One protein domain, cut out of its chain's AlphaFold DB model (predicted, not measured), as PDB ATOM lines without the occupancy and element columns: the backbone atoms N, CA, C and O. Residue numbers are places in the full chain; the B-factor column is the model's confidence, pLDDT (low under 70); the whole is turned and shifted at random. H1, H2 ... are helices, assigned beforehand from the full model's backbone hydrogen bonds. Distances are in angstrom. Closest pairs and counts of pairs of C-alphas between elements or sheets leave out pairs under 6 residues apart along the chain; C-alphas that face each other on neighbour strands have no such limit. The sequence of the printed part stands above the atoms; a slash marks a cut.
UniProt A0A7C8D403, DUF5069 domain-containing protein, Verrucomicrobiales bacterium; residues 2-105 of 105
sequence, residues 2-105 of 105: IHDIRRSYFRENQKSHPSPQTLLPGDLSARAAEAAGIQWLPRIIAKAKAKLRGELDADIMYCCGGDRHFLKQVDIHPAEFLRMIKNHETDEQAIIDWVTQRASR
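What this domain is: This is residues 2 to 105 of the 105 residues of the protein "DUF5069 domain-containing protein" of Verrucomicrobiales bacterium (UniProt A0A7C8D403). One helix, H2, lies across a loose floor of three helices, H1, H4 and H5, with H3 near H2 and H4 at one edge; on the side of H2 away from H4, the long unnamed stretch of residues 13 to 40 arches past. The printed part has 104 residues with five named helices, H1 to H5 in chain order, and no named strand: all helix. It is compact, with a radius of gyration of the C-alphas of 13.2 A and spans of 39 by 26 by 22 A.

Where its parts are: Find C-alpha 41 at (146.082, 129.123, 158.334); from there H2, residues 41 to 53, runs 18.6 A. H1, residues 2 to 12, begins at C-alpha 2, (135.327, 130.202, 143.023), and spans 15.4 A. H3 is residues 65 to 73, 12.5 A, and H4 residues 78 to 87, 14.5 A. H5, residues 92 to 103, runs 16.5 A to C-alpha 103 at (149.686, 139.535, 157.389).

How they stand to each other: Start at H2: it touches H4, about perpendicular at 73 degrees, closest at the C-alphas of Ala 48 and Leu 82, 6.0 A. With residues 51 to 53 alone it touches H1, the closest C-alphas being Arg 6 and Leu 52, 5.1 A. H1 touches H4 at a shallow tilt of 17 degrees, the same way; the C-alphas of Ile 2 and Ala 79 are closest, 5.2 A. H4 and H5 are close but not clearly touching, with the C-alphas of Ile 85 and Ile 95 closest at 6.9 A. H3 touches no helix; its closest C-alpha pair with H2 is Asp 67 and Ile 44, 6.4 A. H1 is apart from H3 and H5. In H1 to H5 every O i to N i+4 pair is within hydrogen-bond range.

The domain as a whole: The C-alphas farthest apart, of His 17 and Arg 105, are 39.9 A apart. The printed part has no cut; the links H1 to H2 and H2 to H3 are long. Look at residue 105 for the one pLDDT under 70.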
ATOM      1  N   ILE A   2     134.852 131.418 142.308       92.50
ATOM      2  CA  ILE A   2     135.327 130.202 143.023       92.50
ATOM      3  C   ILE A   2     134.961 128.912 142.275       92.50
ATOM      4  O   ILE A   2     135.795 128.023 142.117       92.50
ATOM      5  N   HIS A   3     133.716 128.811 141.801       93.19
ATOM      6  CA  HIS A   3     133.250 127.649 141.038       93.19
ATOM      7  C   HIS A   3     134.022 127.472 139.724       93.19
ATOM      8  O   HIS A   3     134.299 126.340 139.346       93.19
ATOM      9  N   ASP A   4     134.433 128.566 139.075       96.44
ATOM     10  CA  ASP A   4     135.236 128.511 137.848       96.44
ATOM     11  C   ASP A   4     136.620 127.924 138.103       96.44
ATOM     12  O   ASP A   4     137.060 127.074 137.338       96.44
ATOM     13  N   ILE A   5     137.274 128.310 139.207       97.31
ATOM     14  CA  ILE A   5     138.581 127.763 139.605       97.31
ATOM     15  C   ILE A   5     138.468 126.260 139.888       97.31
ATOM     16  O   ILE A   5     139.315 125.479 139.466       97.31
ATOM     17  N   ARG A   6     137.399 125.829 140.569       96.19
ATOM     18  CA  ARG A   6     137.137 124.398 140.783       96.19
ATOM     19  C   ARG A   6     136.889 123.672 139.456       96.19
ATOM     20  O   ARG A   6     137.447 122.602 139.231       96.19
ATOM     21  N   ARG A   7     136.063 124.242 138.578       97.12
ATOM     22  CA  ARG A   7     135.746 123.658 137.268       97.12
ATOM     23  C   ARG A   7     136.988 123.533 136.388       97.12
ATOM     24  O   ARG A   7     137.141 122.505 135.734       97.12
ATOM     25  N   SER A   8     137.854 124.546 136.363       97.06
ATOM     26  CA  SER A   8     139.112 124.491 135.613       97.06
ATOM     27  C   SER A   8     140.049 123.450 136.208       97.06
ATOM     28  O   SER A   8     140.508 122.585 135.472       97.06
ATOM     29  N   TYR A   9     140.218 123.421 137.533       97.44
ATOM     30  CA  TYR A   9     141.017 122.401 138.217       97.44
ATOM     31  C   TYR A   9     140.546 120.972 137.900       97.44
ATOM     32  O   TYR A   9     141.356 120.107 137.573       97.44
ATOM     33  N   PHE A  10     139.231 120.723 137.917       98.00
ATOM     34  CA  PHE A  10     138.671 119.416 137.560       98.00
ATOM     35  C   PHE A  10     139.106 118.961 136.161       98.00
ATOM     36  O   PHE A  10     139.460 117.803 135.953       98.00
ATOM     37  N   ARG A  11     139.088 119.877 135.189       97.62
ATOM     38  CA  ARG A  11     139.411 119.574 133.789       97.62
ATOM     39  C   ARG A  11     140.916 119.490 133.550       97.62
ATOM     40  O   ARG A  11     141.383 118.567 132.891       97.62
ATOM     41  N   GLU A  12     141.665 120.450 134.078       96.56
ATOM     42  CA  GLU A  12     143.091 120.640 133.813       96.56
ATOM     43  C   GLU A  12     143.956 119.688 134.641       96.56
ATOM     44  O   GLU A  12     144.788 118.971 134.075       96.56
ATOM     45  N   ASN A  13     143.737 119.660 135.958       95.75
ATOM     46  CA  ASN A  13     144.551 118.920 136.921       95.75
ATOM     47  C   ASN A  13     144.036 117.486 137.102       95.75
ATOM     48  O   ASN A  13     144.820 116.548 137.023       95.75
ATOM     49  N   GLN A  14     142.722 117.300 137.272       96.62
ATOM     50  CA  GLN A  14     142.139 115.970 137.515       96.62
ATOM     51  C   GLN A  14     141.738 115.214 136.239       96.62
ATOM     52  O   GLN A  14     141.242 114.094 136.318       96.62
ATOM     53  N   LYS A  15     141.918 115.812 135.053       97.56
ATOM     54  CA  LYS A  15     141.543 115.211 133.755       97.56
ATOM     55  C   LYS A  15     140.092 114.720 133.709       97.56
ATOM     56  O   LYS A  15     139.771 113.760 133.023       97.56
ATOM     57  N   SER A  16     139.200 115.422 134.404       97.00
ATOM     58  CA  SER A  16     137.785 115.070 134.570       97.00
ATOM     59  C   SER A  16     137.519 113.765 135.336       97.00
ATOM     60  O   SER A  16     136.418 113.225 135.246       97.00
ATOM     61  N   HIS A  17     138.479 113.283 136.129       97.56
ATOM     62  CA  HIS A  17     138.292 112.168 137.056       97.56
ATOM     63  C   HIS A  17     138.122 112.692 138.491       97.56
ATOM     64  O   HIS A  17     139.012 113.369 139.004       97.56
ATOM     65  N   PRO A  18     136.984 112.445 139.161       95.75
ATOM     66  CA  PRO A  18     136.791 112.899 140.535       95.75
ATOM     67  C   PRO A  18     137.759 112.194 141.492       95.75
ATOM     68  O   PRO A  18     138.136 111.043 141.269       95.75
ATOM     69  N   SER A  19     138.147 112.886 142.565       96.06
ATOM     70  CA  SER A  19     138.913 112.257 143.642       96.06
ATOM     71  C   SER A  19     138.030 111.239 144.376       96.06
ATOM     72  O   SER A  19     136.863 111.545 144.631       96.06
ATOM     73  N   PRO A  20     138.552 110.053 144.734       95.75
ATOM     74  CA  PRO A  20     137.833 109.100 145.575       95.75
ATOM     75  C   PRO A  20     137.883 109.477 147.064       95.75
ATOM     76  O   PRO A  20     137.253 108.815 147.884       95.75
ATOM     77  N   GLN A  21     138.673 110.490 147.430       96.38
ATOM     78  CA  GLN A  21     138.877 110.887 148.817       96.38
ATOM     79  C   GLN A  21     137.798 111.866 149.282       96.38
ATOM     80  O   GLN A  21     137.216 112.615 148.498       96.38
ATOM     81  N   THR A  22     137.543 111.871 150.585       96.88
ATOM     82  CA  THR A  22     136.704 112.866 151.253       96.88
ATOM     83  C   THR A  22     137.440 113.332 152.499       96.88
ATOM     84  O   THR A  22     137.899 112.513 153.287       96.88
ATOM     85  N   LEU A  23     137.578 114.644 152.648       96.25
ATOM     86  CA  LEU A  23     138.095 115.301 153.835       96.25
ATOM     87  C   LEU A  23     136.963 115.402 154.854       96.25
ATOM     88  O   LEU A  23     136.007 116.149 154.628       96.25
ATOM     89  N   LEU A  24     137.088 114.687 155.968       95.69
ATOM     90  CA  LEU A  24     136.084 114.667 157.024       95.69
ATOM     91  C   LEU A  24     136.314 115.801 158.035       95.69
ATOM     92  O   LEU A  24     137.427 116.323 158.164       95.69
ATOM     93  N   PRO A  25     135.287 116.194 158.815       91.50
ATOM     94  CA  PRO A  25     135.435 117.267 159.796       91.50
ATOM     95  C   PRO A  25     136.521 117.000 160.848       91.50
ATOM     96  O   PRO A  25     137.140 117.953 161.326       91.50
ATOM     97  N   GLY A  26     136.748 115.725 161.186       92.31
ATOM     98  CA  GLY A  26     137.773 115.276 162.134       92.31
ATOM     99  C   GLY A  26     139.207 115.348 161.603       92.31
ATOM    100  O   GLY A  26     140.131 115.429 162.405       92.31
ATOM    101  N   ASP A  27     139.395 115.396 160.281       93.12
ATOM    102  CA  ASP A  27     140.720 115.497 159.649       93.12
ATOM    103  C   ASP A  27     141.245 116.940 159.639       93.12
ATOM    104  O   ASP A  27     142.426 117.201 159.401       93.12
ATOM    105  N   LEU A  28     140.362 117.915 159.867       93.06
ATOM    106  CA  LEU A  28     140.737 119.319 159.904       93.06
ATOM    107  C   LEU A  28     141.442 119.665 161.215       93.06
ATOM    108  O   LEU A  28     140.935 119.395 162.304       93.06
ATOM    109  N   SER A  29     142.536 120.416 161.103       91.94
ATOM    110  CA  SER A  29     143.220 120.986 162.261       91.94
ATOM    111  C   SER A  29     142.280 121.824 163.135       91.94
ATOM    112  O   SER A  29     141.300 122.417 162.661       91.94
ATOM    113  N   ALA A  30     142.574 121.877 164.435       93.00
ATOM    114  CA  ALA A  30     141.797 122.656 165.391       93.00
ATOM    115  C   ALA A  30     141.680 124.130 164.962       93.00
ATOM    116  O   ALA A  30     142.525 124.674 164.258       93.00
ATOM    117  N   ARG A  31     140.631 124.815 165.425       90.19
ATOM    118  CA  ARG A  31     140.406 126.238 165.098       90.19
ATOM    119  C   ARG A  31     141.546 127.151 165.568       90.19
ATOM    120  O   ARG A  31     141.791 128.166 164.932       90.19
ATOM    121  N   ALA A  32     142.214 126.765 166.654       91.19
ATOM    122  CA  ALA A  32     143.368 127.451 167.226       91.19
ATOM    123  C   ALA A  32     144.713 126.955 166.662       91.19
ATOM    124  O   ALA A  32     145.758 127.369 167.139       91.19
ATOM    125  N   ALA A  33     144.710 126.039 165.687       93.06
ATOM    126  CA  ALA A  33     145.951 125.575 165.083       93.06
ATOM    127  C   ALA A  33     146.606 126.700 164.277       93.06
ATOM    128  O   ALA A  33     145.927 127.441 163.554       93.06
ATOM    129  N   GLU A  34     147.927 126.776 164.377       94.19
ATOM    130  CA  GLU A  34     148.737 127.826 163.773       94.19
ATOM    131  C   GLU A  34     149.767 127.227 162.817       94.19
ATOM    132  O   GLU A  34     150.282 126.131 163.036       94.19
ATOM    133  N   ALA A  35     150.084 127.973 161.764       92.62
ATOM    134  CA  ALA A  35     151.262 127.747 160.936       92.62
ATOM    135  C   ALA A  35     152.000 129.084 160.827       92.62
ATOM    136  O   ALA A  35     151.360 130.101 160.569       92.62
ATOM    137  N   ALA A  36     153.311 129.095 161.088       91.31
ATOM    138  CA  ALA A  36     154.122 130.320 161.152       91.31
ATOM    139  C   ALA A  36     153.543 131.420 162.080       91.31
ATOM    140  O   ALA A  36     153.633 132.606 161.778       91.31
ATOM    141  N   GLY A  37     152.916 131.032 163.200       92.06
ATOM    142  CA  GLY A  37     152.277 131.962 164.148       92.06
ATOM    143  C   GLY A  37     150.941 132.548 163.671       92.06
ATOM    144  O   GLY A  37     150.406 133.460 164.294       92.06
ATOM    145  N   ILE A  38     150.392 132.046 162.560       93.06
ATOM    146  CA  ILE A  38     149.119 132.498 162.002       93.06
ATOM    147  C   ILE A  38     148.045 131.457 162.310       93.06
ATOM    148  O   ILE A  38     147.985 130.384 161.697       93.06
ATOM    149  N   GLN A  39     147.166 131.792 163.253       95.50
ATOM    150  CA  GLN A  39     145.993 130.986 163.580       95.50
ATOM    151  C   GLN A  39     145.086 130.810 162.356       95.50
ATOM    152  O   GLN A  39     144.957 131.711 161.531       95.50
ATOM    153  N   TRP A  40     144.421 129.655 162.255       96.00
ATOM    154  CA  TRP A  40     143.477 129.289 161.184       96.00
ATOM    155  C   TRP A  40     144.119 128.948 159.831       96.00
ATOM    156  O   TRP A  40     143.490 128.253 159.027       96.00
ATOM    157  N   LEU A  41     145.368 129.355 159.591       96.25
ATOM    158  CA  LEU A  41     146.082 129.123 158.334       96.25
ATOM    159  C   LEU A  41     146.131 127.643 157.900       96.25
ATOM    160  O   LEU A  41     145.673 127.348 156.790       96.25
ATOM    161  N   PRO A  42     146.572 126.678 158.734       96.50
ATOM    162  CA  PRO A  42     146.614 125.277 158.303       96.50
ATOM    163  C   PRO A  42     145.209 124.742 157.978       96.50
ATOM    164  O   PRO A  42     145.017 123.977 157.030       96.50
ATOM    165  N   ARG A  43     144.191 125.203 158.717       96.75
ATOM    166  CA  ARG A  43     142.798 124.784 158.527       96.75
ATOM    167  C   ARG A  43     142.241 125.266 157.189       96.75
ATOM    168  O   ARG A  43     141.603 124.490 156.476       96.75
ATOM    169  N   ILE A  44     142.451 126.535 156.832       97.31
ATOM    170  CA  ILE A  44     141.941 127.077 155.565       97.31
ATOM    171  C   ILE A  44     142.701 126.529 154.348       97.31
ATOM    172  O   ILE A  44     142.069 126.318 153.311       97.31
ATOM    173  N   ILE A  45     144.002 126.225 154.471       97.38
ATOM    174  CA  ILE A  45     144.786 125.554 153.416       97.38
ATOM    175  C   ILE A  45     144.181 124.183 153.099       97.38
ATOM    176  O   ILE A  45     143.849 123.919 151.941       97.38
ATOM    177  N   ALA A  46     143.956 123.345 154.119       97.00
ATOM    178  CA  ALA A  46     143.360 122.019 153.943       97.00
ATOM    179  C   ALA A  46     141.986 122.097 153.255       97.00
ATOM    180  O   ALA A  46     141.724 121.404 152.270       97.00
ATOM    181  N   LYS A  47     141.129 123.026 153.701       97.50
ATOM    182  CA  LYS A  47     139.806 123.251 153.097       97.50
ATOM    183  C   LYS A  47     139.886 123.733 151.652       97.50
ATOM    184  O   LYS A  47     139.050 123.347 150.838       97.50
ATOM    185  N   ALA A  48     140.846 124.591 151.319       97.88
ATOM    186  CA  ALA A  48     141.023 125.088 149.960       97.88
ATOM    187  C   ALA A  48     141.521 123.987 149.010       97.88
ATOM    188  O   ALA A  48     140.974 123.849 147.915       97.88
ATOM    189  N   LYS A  49     142.479 123.155 149.447       97.50
ATOM    190  CA  LYS A  49     142.941 121.973 148.699       97.50
ATOM    191  C   LYS A  49     141.786 120.999 148.443       97.50
ATOM    192  O   LYS A  49     141.494 120.682 147.290       97.50
ATOM    193  N   ALA A  50     141.035 120.637 149.485       97.38
ATOM    194  CA  ALA A  50     139.856 119.782 149.338       97.38
ATOM    195  C   ALA A  50     138.775 120.423 148.452       97.38
ATOM    196  O   ALA A  50     138.154 119.740 147.636       97.38
ATOM    197  N   LYS A  51     138.580 121.752 148.525       97.56
ATOM    198  CA  LYS A  51     137.661 122.458 147.620       97.56
ATOM    199  C   LYS A  51     138.062 122.266 146.165       97.56
ATOM    200  O   LYS A  51     137.164 122.016 145.367       97.56
ATOM    201  N   LEU A  52     139.349 122.401 145.828       97.56
ATOM    202  CA  LEU A  52     139.875 122.237 144.467       97.56
ATOM    203  C   LEU A  52     139.709 120.809 143.953       97.56
ATOM    204  O   LEU A  52     139.232 120.625 142.834       97.56
ATOM    205  N   ARG A  53     140.033 119.817 144.783       97.19
ATOM    206  CA  ARG A  53     139.949 118.391 144.435       97.19
ATOM    207  C   ARG A  53     138.518 117.850 144.422       97.19
ATOM    208  O   ARG A  53     138.246 116.838 143.777       97.19
ATOM    209  N   GLY A  54     137.589 118.567 145.055       96.88
ATOM    210  CA  GLY A  54     136.198 118.148 145.222       96.88
ATOM    211  C   GLY A  54     136.001 117.134 146.338       96.88
ATOM    212  O   GLY A  54     135.127 116.292 146.217       96.88
ATOM    213  N   GLU A  55     136.812 117.228 147.386       97.69
ATOM    214  CA  GLU A  55     136.881 116.272 148.497       97.69
ATOM    215  C   GLU A  55     136.191 116.807 149.756       97.69
ATOM    216  O   GLU A  55     136.292 116.202 150.810       97.69
ATOM    217  N   LEU A  56     135.540 117.973 149.711       96.69
ATOM    218  CA  LEU A  56     134.860 118.500 150.895       96.69
ATOM    219  C   LEU A  56     133.644 117.640 151.242       96.69
ATOM    220  O   LEU A  56     132.739 117.509 150.417       96.69
ATOM    221  N   ASP A  57     133.613 117.142 152.476       96.62
ATOM    222  CA  ASP A  57     132.412 116.581 153.084       96.62
ATOM    223  C   ASP A  57     131.253 117.603 153.106       96.62
ATOM    224  O   ASP A  57     131.479 118.819 153.105       96.62
ATOM    225  N   ALA A  58     130.007 117.118 153.125       93.81
ATOM    226  CA  ALA A  58     128.803 117.948 153.084       93.81
ATOM    227  C   ALA A  58     128.703 118.943 154.257       93.81
ATOM    228  O   ALA A  58     128.163 120.038 154.081       93.81
ATOM    229  N   ASP A  59     129.280 118.605 155.414       93.94
ATOM    230  CA  ASP A  59     129.286 119.457 156.606       93.94
ATOM    231  C   ASP A  59     130.422 120.497 156.597       93.94
ATOM    232  O   ASP A  59     130.529 121.350 157.487       93.94
ATOM    233  N   ILE A  60     131.290 120.468 155.579       94.25
ATOM    234  CA  ILE A  60     132.432 121.370 155.451       94.25
ATOM    235  C   ILE A  60     132.268 122.245 154.216       94.25
ATOM    236  O   ILE A  60     132.156 121.796 153.082       94.25
ATOM    237  N   MET A  61     132.400 123.554 154.414       94.69
ATOM    238  CA  MET A  61     132.448 124.497 153.302       94.69
ATOM    239  C   MET A  61     133.711 125.353 153.336       94.69
ATOM    240  O   MET A  61     134.089 125.896 154.378       94.69
ATOM    241  N   TYR A  62     134.334 125.525 152.174       97.12
ATOM    242  CA  TYR A  62     135.314 126.583 151.937       97.12
ATOM    243  C   TYR A  62     134.614 127.944 151.835       97.12
ATOM    244  O   TYR A  62     133.534 128.036 151.251       97.12
ATOM    245  N   CYS A  63     135.250 128.997 152.355       95.69
ATOM    246  CA  CYS A  63     134.688 130.347 152.461       95.69
ATOM    247  C   CYS A  63     133.517 130.427 153.465       95.69
ATOM    248  O   CYS A  63     132.556 131.171 153.261       95.69
ATOM    249  N   CYS A  64     133.581 129.662 154.564       94.38
ATOM    250  CA  CYS A  64     132.635 129.795 155.683       94.38
ATOM    251  C   CYS A  64     132.866 131.102 156.472       94.38
ATOM    252  O   CYS A  64     133.777 131.868 156.166       94.38
ATOM    253  N   GLY A  65     132.068 131.365 157.516       95.50
ATOM    254  CA  GLY A  65     132.236 132.562 158.357       95.50
ATOM    255  C   GLY A  65     133.651 132.727 158.929       95.50
ATOM    256  O   GLY A  65     134.208 133.817 158.844       95.50
ATOM    257  N   GLY A  66     134.255 131.640 159.425       95.12
ATOM    258  CA  GLY A  66     135.629 131.647 159.944       95.12
ATOM    259  C   GLY A  66     136.678 131.914 158.865       95.12
ATOM    260  O   GLY A  66     137.536 132.768 159.049       95.12
ATOM    261  N   ASP A  67     136.555 131.271 157.698       97.12
ATOM    262  CA  ASP A  67     137.470 131.516 156.573       97.12
ATOM    263  C   ASP A  67     137.390 132.966 156.095       97.12
ATOM    264  O   ASP A  67     138.415 133.578 155.827       97.12
ATOM    265  N   ARG A  68     136.177 133.529 155.994       96.88
ATOM    266  CA  ARG A  68     135.981 134.925 155.578       96.88
ATOM    267  C   ARG A  68     136.547 135.904 156.595       96.88
ATOM    268  O   ARG A  68     137.112 136.913 156.193       96.88
ATOM    269  N   HIS A  69     136.383 135.618 157.887       96.75
ATOM    270  CA  HIS A  69     136.974 136.427 158.947       96.75
ATOM    271  C   HIS A  69     138.499 136.431 158.833       96.75
ATOM    272  O   HIS A  69     139.083 137.501 158.707       96.75
ATOM    273  N   PHE A  70     139.111 135.246 158.763       96.81
ATOM    274  CA  PHE A  70     140.552 135.087 158.587       96.81
ATOM    275  C   PHE A  70     141.069 135.811 157.336       96.81
ATOM    276  O   PHE A  70     141.945 136.662 157.418       96.81
ATOM    277  N   LEU A  71     140.483 135.523 156.172       96.62
ATOM    278  CA  LEU A  71     140.913 136.092 154.894       96.62
ATOM    279  C   LEU A  71     140.788 137.619 154.852       96.62
ATOM    280  O   LEU A  71     141.607 138.280 154.223       96.62
ATOM    281  N   LYS A  72     139.796 138.185 155.548       95.75
ATOM    282  CA  LYS A  72     139.659 139.636 155.704       95.75
ATOM    283  C   LYS A  72     140.778 140.230 156.566       95.75
ATOM    284  O   LYS A  72     141.216 141.333 156.270       95.75
ATOM    285  N   GLN A  73     141.223 139.532 157.614       94.38
ATOM    286  CA  GLN A  73     142.304 140.008 158.489       94.38
ATOM    287  C   GLN A  73     143.645 140.109 157.760       94.38
ATOM    288  O   GLN A  73     144.422 141.002 158.064       94.38
ATOM    289  N   VAL A  74     143.894 139.223 156.794       94.75
ATOM    290  CA  VAL A  74     145.128 139.212 155.988       94.75
ATOM    291  C   VAL A  74     144.960 139.868 154.610       94.75
ATOM    292  O   VAL A  74     145.818 139.699 153.752       94.75
ATOM    293  N   ASP A  75     143.849 140.576 154.376       94.56
ATOM    294  CA  ASP A  75     143.507 141.249 153.113       94.56
ATOM    295  C   ASP A  75     143.691 140.368 151.856       94.56
ATOM    296  O   ASP A  75     144.414 140.677 150.901       94.56
ATOM    297  N   ILE A  76     143.054 139.196 151.870       96.44
ATOM    298  CA  ILE A  76     143.062 138.252 150.749       96.44
ATOM    299  C   ILE A  76     141.626 137.931 150.344       96.44
ATOM    300  O   ILE A  76     140.801 137.499 151.147       96.44
ATOM    301  N   HIS A  77     141.313 138.053 149.054       96.38
ATOM    302  CA  HIS A  77     140.004 137.631 148.566       96.38
ATOM    303  C   HIS A  77     139.915 136.086 148.503       96.38
ATOM    304  O   HIS A  77     140.840 135.446 148.004       96.38
ATOM    305  N   PRO A  78     138.797 135.430 148.877       97.31
ATOM    306  CA  PRO A  78     138.697 133.963 148.844       97.31
ATOM    307  C   PRO A  78     139.024 133.332 147.481       97.31
ATOM    308  O   PRO A  78     139.734 132.337 147.384       97.31
ATOM    309  N   ALA A  79     138.565 133.933 146.382       97.06
ATOM    310  CA  ALA A  79     138.922 133.438 145.049       97.06
ATOM    311  C   ALA A  79     140.418 133.619 144.711       97.06
ATOM    312  O   ALA A  79     140.950 132.851 143.918       97.06
ATOM    313  N   GLU A  80     141.083 134.629 145.277       97.12
ATOM    314  CA  GLU A  80     142.526 134.838 145.123       97.12
ATOM    315  C   GLU A  80     143.305 133.781 145.902       97.12
ATOM    316  O   GLU A  80     144.147 133.107 145.313       97.12
ATOM    317  N   PHE A  81     142.938 133.554 147.168       97.62
ATOM    318  CA  PHE A  81     143.510 132.482 147.981       97.62
ATOM    319  C   PHE A  81     143.408 131.136 147.263       97.62
ATOM    320  O   PHE A  81     144.400 130.441 147.088       97.62
ATOM    321  N   LEU A  82     142.223 130.790 146.749       97.81
ATOM    322  CA  LEU A  82     142.015 129.521 146.055       97.81
ATOM    323  C   LEU A  82     142.873 129.374 144.780       97.81
ATOM    324  O   LEU A  82     143.294 128.265 144.460       97.81
ATOM    325  N   ARG A  83     143.157 130.471 144.058       97.19
ATOM    326  CA  ARG A  83     144.102 130.460 142.924       97.19
ATOM    327  C   ARG A  83     145.540 130.246 143.383       97.19
ATOM    328  O   ARG A  83     146.247 129.478 142.739       97.19
ATOM    329  N   MET A  84     145.948 130.878 144.484       97.38
ATOM    330  CA  MET A  84     147.274 130.667 145.065       97.38
ATOM    331  C   MET A  84     147.477 129.191 145.428       97.38
ATOM    332  O   MET A  84     148.461 128.585 145.017       97.38
ATOM    333  N   ILE A  85     146.481 128.577 146.077       97.50
ATOM    334  CA  ILE A  85     146.509 127.143 146.397       97.50
ATOM    335  C   ILE A  85     146.570 126.279 145.130       97.50
ATOM    336  O   ILE A  85     147.327 125.316 145.100       97.50
ATOM    337  N   LYS A  86     145.818 126.615 144.068       96.69
ATOM    338  CA  LYS A  86     145.877 125.883 142.785       96.69
ATOM    339  C   LYS A  86     147.281 125.900 142.178       96.69
ATOM    340  O   LYS A  86     147.710 124.890 141.632       96.69
ATOM    341  N   ASN A  87     147.969 127.036 142.245       96.31
ATOM    342  CA  ASN A  87     149.278 127.210 141.615       96.31
ATOM    343  C   ASN A  87     150.428 126.604 142.438       96.31
ATOM    344  O   ASN A  87     151.444 126.239 141.860       96.31
ATOM    345  N   HIS A  88     150.255 126.474 143.757       96.81
ATOM    346  CA  HIS A  88     151.280 126.009 144.700       96.81
ATOM    347  C   HIS A  88     150.817 124.789 145.508       96.81
ATOM    348  O   HIS A  88     151.165 124.623 146.671       96.81
ATOM    349  N   GLU A  89     150.001 123.917 144.916       91.06
ATOM    350  CA  GLU A  89     149.346 122.827 145.649       91.06
ATOM    351  C   GLU A  89     150.334 121.905 146.391       91.06
ATOM    352  O   GLU A  89     150.052 121.455 147.507       91.06
ATOM    353  N   THR A  90     151.492 121.652 145.776       92.69
ATOM    354  CA  THR A  90     152.581 120.819 146.308       92.69
ATOM    355  C   THR A  90     153.613 121.600 147.120       92.69
ATOM    356  O   THR A  90     154.497 120.987 147.705       92.69
ATOM    357  N   ASP A  91     153.515 122.929 147.155       95.56
ATOM    358  CA  ASP A  91     154.449 123.822 147.841       95.56
ATOM    359  C   ASP A  91     153.704 124.618 148.915       95.56
ATOM    360  O   ASP A  91     153.324 125.780 148.755       95.56
ATOM    361  N   GLU A  92     153.431 123.936 150.028       93.88
ATOM    362  CA  GLU A  92     152.722 124.541 151.153       93.88
ATOM    363  C   GLU A  92     153.530 125.662 151.816       93.88
ATOM    364  O   GLU A  92     152.937 126.625 152.302       93.88
ATOM    365  N   GLN A  93     154.863 125.591 151.768       95.31
ATOM    366  CA  GLN A  93     155.715 126.637 152.321       95.31
ATOM    367  C   GLN A  93     155.549 127.948 151.545       95.31
ATOM    368  O   GLN A  93     155.331 128.983 152.168       95.31
ATOM    369  N   ALA A  94     155.515 127.911 150.208       96.50
ATOM    370  CA  ALA A  94     155.255 129.109 149.404       96.50
ATOM    371  C   ALA A  94     153.888 129.752 149.712       96.50
ATOM    372  O   ALA A  94     153.749 130.977 149.693       96.50
ATOM    373  N   ILE A  95     152.873 128.939 150.025       97.19
ATOM    374  CA  ILE A  95     151.558 129.431 150.457       97.19
ATOM    375  C   ILE A  95     151.669 130.128 151.819       97.19
ATOM    376  O   ILE A  95     151.141 131.229 151.983       97.19
ATOM    377  N   ILE A  96     152.345 129.501 152.788       96.06
ATOM    378  CA  ILE A  96     152.538 130.053 154.136       96.06
ATOM    379  C   ILE A  96     153.320 131.368 154.074       96.06
ATOM    380  O   ILE A  96     152.901 132.355 154.682       96.06
ATOM    381  N   ASP A  97     154.404 131.413 153.305       95.94
ATOM    382  CA  ASP A  97     155.249 132.597 153.156       95.94
ATOM    383  C   ASP A  97     154.466 133.758 152.535       95.94
ATOM    384  O   ASP A  97     154.529 134.891 153.017       95.94
ATOM    385  N   TRP A  98     153.665 133.481 151.502       96.38
ATOM    386  CA  TRP A  98     152.822 134.488 150.859       96.38
ATOM    387  C   TRP A  98     151.766 135.073 151.804       96.38
ATOM    388  O   TRP A  98     151.558 136.289 151.816       96.38
ATOM    389  N   VAL A  99     151.119 134.235 152.622       95.88
ATOM    390  CA  VAL A  99     150.156 134.717 153.626       95.88
ATOM    391  C   VAL A  99     150.863 135.501 154.728       95.88
ATOM    392  O   VAL A  99     150.374 136.555 155.124       95.88
ATOM    393  N   THR A 100     152.026 135.039 155.187       94.44
ATOM    394  CA  THR A 100     152.827 135.734 156.207       94.44
ATOM    395  C   THR A 100     153.206 137.138 155.748       94.44
ATOM    396  O   THR A 100     152.979 138.106 156.468       94.44
ATOM    397  N   GLN A 101     153.671 137.284 154.505       93.19
ATOM    398  CA  GLN A 101     154.000 138.589 153.923       93.19
ATOM    399  C   GLN A 101     152.794 139.533 153.817       93.19
ATOM    400  O   GLN A 101     152.965 140.748 153.895       93.19
ATOM    401  N   ARG A 102     151.582 138.998 153.618       91.06
ATOM    402  CA  ARG A 102     150.332 139.777 153.614       91.06
ATOM    403  C   ARG A 102     149.909 140.185 155.023       91.06
ATOM    404  O   ARG A 102     149.486 141.316 155.205       91.06
ATOM    405  N   ALA A 103     150.052 139.290 155.996       87.88
ATOM    406  CA  ALA A 103     149.686 139.535 157.389       87.88
ATOM    407  C   ALA A 103     150.599 140.558 158.089       87.88
ATOM    408  O   ALA A 103     150.193 141.164 159.073       87.88
ATOM    409  N   SER A 104     151.831 140.737 157.604       82.12
ATOM    410  CA  SER A 104     152.793 141.719 158.125       82.12
ATOM    411  C   SER A 104     152.657 143.132 157.536       82.12
ATOM    412  O   SER A 104     153.473 143.989 157.874       82.12
ATOM    413  N   ARG A 105     151.699 143.374 156.632       67.25
ATOM    414  CA  ARG A 105     151.421 144.702 156.057       67.25
ATOM    415  C   ARG A 105     150.381 145.451 156.875       67.25
ATOM    416  O   ARG A 105     150.537 146.687 156.972       67.25
TER     417      ARG A 105